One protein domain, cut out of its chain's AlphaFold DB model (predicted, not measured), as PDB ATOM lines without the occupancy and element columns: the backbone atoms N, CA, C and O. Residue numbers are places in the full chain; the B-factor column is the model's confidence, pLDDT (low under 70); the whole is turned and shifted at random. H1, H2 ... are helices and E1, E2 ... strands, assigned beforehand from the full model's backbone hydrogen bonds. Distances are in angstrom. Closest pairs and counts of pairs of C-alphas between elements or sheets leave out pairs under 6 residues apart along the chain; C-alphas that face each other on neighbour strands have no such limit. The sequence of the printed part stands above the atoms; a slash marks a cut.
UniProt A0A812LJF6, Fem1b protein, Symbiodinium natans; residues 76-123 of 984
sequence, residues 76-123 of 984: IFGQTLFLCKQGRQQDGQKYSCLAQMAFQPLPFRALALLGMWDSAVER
ATOM      1  N   ILE A  76     125.109 120.853 156.691       81.50
ATOM      2  CA  ILE A  76     124.887 122.072 157.477       81.50
ATOM      3  C   ILE A  76     126.195 122.672 157.981       81.50
ATOM      4  O   ILE A  76     126.274 123.881 158.207       81.50
ATOM      5  N   PHE A  77     127.214 121.856 158.230       81.19
ATOM      6  CA  PHE A  77     128.430 122.360 158.852       81.19
ATOM      7  C   PHE A  77     129.151 123.320 157.901       81.19
ATOM      8  O   PHE A  77     129.390 123.022 156.735       81.19
ATOM      9  N   GLY A  78     129.492 124.508 158.401       84.25
ATOM     10  CA  GLY A  78     130.037 125.598 157.590       84.25
ATOM     11  C   GLY A  78     128.968 126.453 156.908       84.25
ATOM     12  O   GLY A  78     129.297 127.504 156.357       84.25
ATOM     13  N   GLN A  79     127.694 126.061 156.981       87.44
ATOM     14  CA  GLN A  79     126.579 126.885 156.539       87.44
ATOM     15  C   GLN A  79     126.048 127.765 157.669       87.44
ATOM     16  O   GLN A  79     126.144 127.473 158.864       87.44
ATOM     17  N   THR A  80     125.450 128.880 157.268       87.06
ATOM     18  CA  THR A  80     124.648 129.712 158.157       87.06
ATOM     19  C   THR A  80     123.185 129.458 157.850       87.06
ATOM     20  O   THR A  80     122.720 129.763 156.754       87.06
ATOM     21  N   LEU A  81     122.459 128.925 158.825       83.88
ATOM     22  CA  LEU A  81     121.021 128.730 158.725       83.88
ATOM     23  C   LEU A  81     120.289 129.898 159.372       83.88
ATOM     24  O   LEU A  81     120.750 130.481 160.350       83.88
ATOM     25  N   PHE A  82     119.128 130.238 158.829       81.19
ATOM     26  CA  PHE A  82     118.300 131.315 159.349       81.19
ATOM     27  C   PHE A  82     116.980 130.728 159.834       81.19
ATOM     28  O   PHE A  82     116.262 130.080 159.075       81.19
ATOM     29  N   LEU A  83     116.656 130.951 161.107       77.19
ATOM     30  CA  LEU A  83     115.344 130.621 161.640       77.19
ATOM     31  C   LEU A  83     114.407 131.755 161.251       77.19
ATOM     32  O   LEU A  83     114.444 132.824 161.863       77.19
ATOM     33  N   CYS A  84     113.596 131.541 160.220       76.38
ATOM     34  CA  CYS A  84     112.713 132.579 159.717       76.38
ATOM     35  C   CYS A  84     111.271 132.367 160.134       76.38
ATOM     36  O   CYS A  84     110.735 131.264 160.055       76.38
ATOM     37  N   LYS A  85     110.628 133.454 160.574       75.94
ATOM     38  CA  LYS A  85     109.181 133.459 160.719       75.94
ATOM     39  C   LYS A  85     108.619 133.352 159.311       75.94
ATOM     40  O   LYS A  85     108.947 134.174 158.451       75.94
ATOM     41  N   GLN A  86     107.811 132.329 159.064       65.12
ATOM     42  CA  GLN A  86     107.114 132.208 157.794       65.12
ATOM     43  C   GLN A  86     106.179 133.420 157.676       65.12
ATOM     44  O   GLN A  86     105.194 133.531 158.403       65.12
ATOM     45  N   GLY A  87     106.551 134.396 156.846       59.12
ATOM     46  CA  GLY A  87     105.693 135.538 156.559       59.12
ATOM     47  C   GLY A  87     104.498 135.049 155.752       59.12
ATOM     48  O   GLY A  87     104.674 134.240 154.839       59.12
ATOM     49  N   ARG A  88     103.283 135.516 156.075       59.38
ATOM     50  CA  ARG A  88     102.125 135.314 155.195       59.38
ATOM     51  C   ARG A  88     102.499 135.864 153.821       59.38
ATOM     52  O   ARG A  88     102.775 137.051 153.680       59.38
ATOM     53  N   GLN A  89     102.505 134.997 152.815       57.72
ATOM     54  CA  GLN A  89     102.926 135.284 151.442       57.72
ATOM     55  C   GLN A  89     101.953 136.220 150.690       57.72
ATOM     56  O   GLN A  89     101.939 136.239 149.465       57.72
ATOM     57  N   GLN A  90     101.105 136.970 151.402       57.56
ATOM     58  CA  GLN A  90     100.014 137.735 150.805       57.56
ATOM     59  C   GLN A  90     100.419 139.132 150.308       57.56
ATOM     60  O   GLN A  90      99.736 139.628 149.428       57.56
ATOM     61  N   ASP A  91     101.548 139.712 150.743       58.47
ATOM     62  CA  ASP A  91     101.919 141.098 150.367       58.47
ATOM     63  C   ASP A  91     103.372 141.290 149.884       58.47
ATOM     64  O   ASP A  91     103.927 142.386 149.941       58.47
ATOM     65  N   GLY A  92     104.054 140.234 149.429       65.69
ATOM     66  CA  GLY A  92     105.451 140.363 148.974       65.69
ATOM     67  C   GLY A  92     106.441 140.778 150.079       65.69
ATOM     68  O   GLY A  92     107.568 141.185 149.788       65.69
ATOM     69  N   GLN A  93     106.051 140.669 151.355       58.03
ATOM     70  CA  GLN A  93     106.943 140.929 152.482       58.03
ATOM     71  C   GLN A  93     108.039 139.860 152.575       58.03
ATOM     72  O   GLN A  93     107.771 138.660 152.629       58.03
ATOM     73  N   LYS A  94     109.295 140.325 152.629       62.59
ATOM     74  CA  LYS A  94     110.480 139.518 152.955       62.59
ATOM     75  C   LYS A  94     110.240 138.726 154.245       62.59
ATOM     76  O   LYS A  94     109.821 139.303 155.246       62.59
ATOM     77  N   TYR A  95     110.584 137.435 154.241       71.81
ATOM     78  CA  TYR A  95     110.665 136.617 155.452       71.81
ATOM     79  C   TYR A  95     111.475 137.351 156.530       71.81
ATOM     80  O   TYR A  95     112.639 137.695 156.312       71.81
ATOM     81  N   SER A  96     110.869 137.603 157.692       76.19
ATOM     82  CA  SER A  96     111.585 138.166 158.835       76.19
ATOM     83  C   SER A  96     112.311 137.033 159.555       76.19
ATOM     84  O   SER A  96     111.677 136.210 160.229       76.19
ATOM     85  N   CYS A  97     113.631 136.960 159.393       77.56
ATOM     86  CA  CYS A  97     114.432 135.967 160.091       77.56
ATOM     87  C   CYS A  97     114.661 136.373 161.548       77.56
ATOM     88  O   CYS A  97     115.129 137.472 161.824       77.56
ATOM     89  N   LEU A  98     114.256 135.498 162.470       76.81
ATOM     90  CA  LEU A  98     114.310 135.713 163.917       76.81
ATOM     91  C   LEU A  98     115.709 135.445 164.471       76.81
ATOM     92  O   LEU A  98     116.126 136.102 165.419       76.81
ATOM     93  N   ALA A  99     116.422 134.481 163.886       78.06
ATOM     94  CA  ALA A  99     117.773 134.137 164.304       78.06
ATOM     95  C   ALA A  99     118.644 133.728 163.115       78.06
ATOM     96  O   ALA A  99     118.172 133.114 162.157       78.06
ATOM     97  N   GLN A 100     119.931 134.049 163.216       84.56
ATOM     98  CA  GLN A 100     120.994 133.562 162.348       84.56
ATOM     99  C   GLN A 100     121.837 132.567 163.145       84.56
ATOM    100  O   GLN A 100     122.253 132.850 164.267       84.56
ATOM    101  N   MET A 101     122.079 131.399 162.567       82.19
ATOM    102  CA  MET A 101     122.689 130.252 163.227       82.19
ATOM    103  C   MET A 101     123.850 129.795 162.356       82.19
ATOM    104  O   MET A 101     123.671 129.072 161.379       82.19
ATOM    105  N   ALA A 102     125.042 130.294 162.668       85.25
ATOM    106  CA  ALA A 102     126.259 129.899 161.976       85.25
ATOM    107  C   ALA A 102     126.772 128.580 162.562       85.25
ATOM    108  O   ALA A 102     127.119 128.514 163.744       85.25
ATOM    109  N   PHE A 103     126.838 127.539 161.735       81.50
ATOM    110  CA  PHE A 103     127.472 126.281 162.102       81.50
ATOM    111  C   PHE A 103     128.935 126.337 161.690       81.50
ATOM    112  O   PHE A 103     129.265 126.665 160.551       81.50
ATOM    113  N   GLN A 104     129.830 126.026 162.627       82.44
ATOM    114  CA  GLN A 104     131.249 125.937 162.303       82.44
ATOM    115  C   GLN A 104     131.463 124.808 161.285       82.44
ATOM    116  O   GLN A 104     130.808 123.769 161.403       82.44
ATOM    117  N   PRO A 105     132.328 125.001 160.274       82.44
ATOM    118  CA  PRO A 105     132.686 123.924 159.362       82.44
ATOM    119  C   PRO A 105     133.303 122.769 160.146       82.44
ATOM    120  O   PRO A 105     133.986 122.991 161.153       82.44
ATOM    121  N   LEU A 106     133.074 121.544 159.675       75.50
ATOM    122  CA  LEU A 106     133.767 120.385 160.224       75.50
ATOM    123  C   LEU A 106     135.281 120.600 160.076       75.50
ATOM    124  O   LEU A 106     135.740 121.115 159.049       75.50
ATOM    125  N   PRO A 107     136.075 120.263 161.104       75.50
ATOM    126  CA  PRO A 107     137.516 120.382 161.015       75.50
ATOM    127  C   PRO A 107     138.031 119.490 159.887       75.50
ATOM    128  O   PRO A 107     137.586 118.359 159.712       75.50
ATOM    129  N   PHE A 108     138.997 120.000 159.126       77.88
ATOM    130  CA  PHE A 108     139.584 119.248 158.024       77.88
ATOM    131  C   PHE A 108     140.121 117.896 158.509       77.88
ATOM    132  O   PHE A 108     140.954 117.837 159.420       77.88
ATOM    133  N   ARG A 109     139.688 116.811 157.859       72.31
ATOM    134  CA  ARG A 109     140.194 115.462 158.115       72.31
ATOM    135  C   ARG A 109     140.866 114.901 156.881       72.31
ATOM    136  O   ARG A 109     140.268 114.782 155.819       72.31
ATOM    137  N   ALA A 110     142.110 114.481 157.056       76.12
ATOM    138  CA  ALA A 110     142.915 113.944 155.971       76.12
ATOM    139  C   ALA A 110     142.308 112.662 155.357       76.12
ATOM    140  O   ALA A 110     142.435 112.437 154.159       76.12
ATOM    141  N   LEU A 111     141.589 111.861 156.156       70.75
ATOM    142  CA  LEU A 111     140.857 110.677 155.688       70.75
ATOM    143  C   LEU A 111     139.656 111.015 154.789       70.75
ATOM    144  O   LEU A 111     139.293 110.193 153.948       70.75
ATOM    145  N   ALA A 112     139.077 112.215 154.903       75.00
ATOM    146  CA  ALA A 112     137.994 112.648 154.019       75.00
ATOM    147  C   ALA A 112     138.466 112.753 152.559       75.00
ATOM    148  O   ALA A 112     137.705 112.452 151.644       75.00
ATOM    149  N   LEU A 113     139.754 113.053 152.324       75.38
ATOM    150  CA  LEU A 113     140.351 113.026 150.980       75.38
ATOM    151  C   LEU A 113     140.335 111.629 150.341       75.38
ATOM    152  O   LEU A 113     140.412 111.516 149.121       75.38
ATOM    153  N   LEU A 114     140.257 110.570 151.153       73.75
ATOM    154  CA  LEU A 114     140.214 109.184 150.687       73.75
ATOM    155  C   LEU A 114     138.781 108.657 150.515       73.75
ATOM    156  O   LEU A 114     138.615 107.501 150.138       73.75
ATOM    157  N   GLY A 115     137.750 109.466 150.801       71.12
ATOM    158  CA  GLY A 115     136.343 109.046 150.724       71.12
ATOM    159  C   GLY A 115     135.967 107.931 151.708       71.12
ATOM    160  O   GLY A 115     134.933 107.295 151.548       71.12
ATOM    161  N   MET A 116     136.817 107.671 152.704       67.25
ATOM    162  CA  MET A 116     136.637 106.624 153.717       67.25
ATOM    163  C   MET A 116     136.070 107.168 155.037       67.25
ATOM    164  O   MET A 116     136.133 106.493 156.062       67.25
ATOM    165  N   TRP A 117     135.601 108.413 155.046       63.94
ATOM    166  CA  TRP A 117     135.151 109.077 156.261       63.94
ATOM    167  C   TRP A 117     133.670 108.797 156.515       63.94
ATOM    168  O   TRP A 117     132.855 108.980 155.614       63.94
ATOM    169  N   ASP A 118     133.340 108.357 157.731       62.81
ATOM    170  CA  ASP A 118     131.959 108.171 158.169       62.81
ATOM    171  C   ASP A 118     131.505 109.366 159.016       62.81
ATOM    172  O   ASP A 118     131.996 109.608 160.123       62.81
ATOM    173  N   SER A 119     130.534 110.093 158.474       56.53
ATOM    174  CA  SER A 119     129.855 111.231 159.089       56.53
ATOM    175  C   SER A 119     129.310 110.975 160.494       56.53
ATOM    176  O   SER A 119     129.290 111.880 161.336       56.53
ATOM    177  N   ALA A 120     128.876 109.741 160.769       54.97
ATOM    178  CA  ALA A 120     128.237 109.381 162.030       54.97
ATOM    179  C   ALA A 120     129.222 109.488 163.204       54.97
ATOM    180  O   ALA A 120     128.861 109.931 164.295       54.97
ATOM    181  N   VAL A 121     130.500 109.195 162.947       52.78
ATOM    182  CA  VAL A 121     131.594 109.225 163.928       52.78
ATOM    183  C   VAL A 121     131.945 110.662 164.351       52.78
ATOM    184  O   VAL A 121     132.478 110.886 165.441       52.78
ATOM    185  N   GLU A 122     131.629 111.664 163.521       53.84
ATOM    186  CA  GLU A 122     132.002 113.065 163.752       53.84
ATOM    187  C   GLU A 122     130.926 113.918 164.436       53.84
ATOM    188  O   GLU A 122     131.257 114.954 165.022       53.84
ATOM    189  N   ARG A 123     129.661 113.462 164.479       55.75
ATOM    190  CA  ARG A 123     128.581 114.128 165.251       55.75
ATOM    191  C   ARG A 123     128.937 114.286 166.740       55.75
ATOM    192  O   ARG A 123     128.398 115.133 167.452       55.75
TER     193      ARG A 123
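Overview. This is residues 76 to 123 of the 984 residues of the protein "Fem1b protein" of Symbiodinium natans (UniProt A0A812LJF6). A long, thin hairpin of two strands, E1 and E2, makes one part of a rod, and a drawn-out stretch, residues 103 to 109, leads from it to two short helices, H1 and H2, at the opposite end from the hairpin's loop. The tip of that loop, residues 88 to 93, sticks out at one end, and residues 110 to 116, of which 110 to 114 belong to H1, stand free at the other. The printed part has 48 residues, with two named strands followed by two named helices along the chain, E1, E2, H1, H2; the sheet's order is E1 - E2, antiparallel. The class is mixed, helices and strands, with 22 of the 48 residues, under half, in named elements. The whole is extended, with a radius of gyration of the C-alphas of 17.1 A and spans of 50 by 16 by 15 A.

Arrangement. E1, residues 80 to 85, and E2, residues 96 to 102, are antiparallel neighbours and form a hairpin, with 157 degrees between their N-to-C directions. The C-alphas of Thr 80 and Ala 102 face each other at 4.1 A, and those of Lys 85 and Ser 96 at 5.6 A. Across the pair, N 81 and O 101 are within hydrogen-bond range at 2.8 A, and so are N 98 and O 83 at 2.7 A. H1, residues 110 to 114, is apart from E1. H2, residues 119 to 122, is apart from E1, from E2 and from H1. In H1, 0 of 1 O i to N i+4 pairs is within hydrogen-bond range and 2 of 2 O i to N i+3 pairs are; H2 is too short for an O i to N i+4 pair, and its one O i to N i+3 pair is within range.

Along the chain. E1 begins at C-alpha 80, at (124.648, 129.712, 158.157), and its six residues measure 16.1 A from first to last C-alpha. E2, the longest strand with seven residues, begins at C-alpha 96, at (111.585, 138.166, 158.835), and measures 17.1 A. H1 has five residues and measures 7.6 A. H2 has four, measures 5.5 A, and ends at C-alpha 122, at (132.002, 113.065, 163.752).

Size, cuts and confidence. The two C-alphas farthest apart are those of Asp 91 and Leu 114, 49.9 A, while the first and last printed C-alphas, of Ile 76 and Arg 123, are 11.7 A apart. Without the stretches that stand free, the body of 35 residues spans 40 by 15 by 11 A. The printed part has no cut. The link from H1 to H2 is tight, those from E1 to E2 and from E2 to H1 are short, and no link is long. The mean pLDDT of the printed part is 71.9, and this predicted model's confidence is under 70 in residues 86 to 94 and 116 to 123.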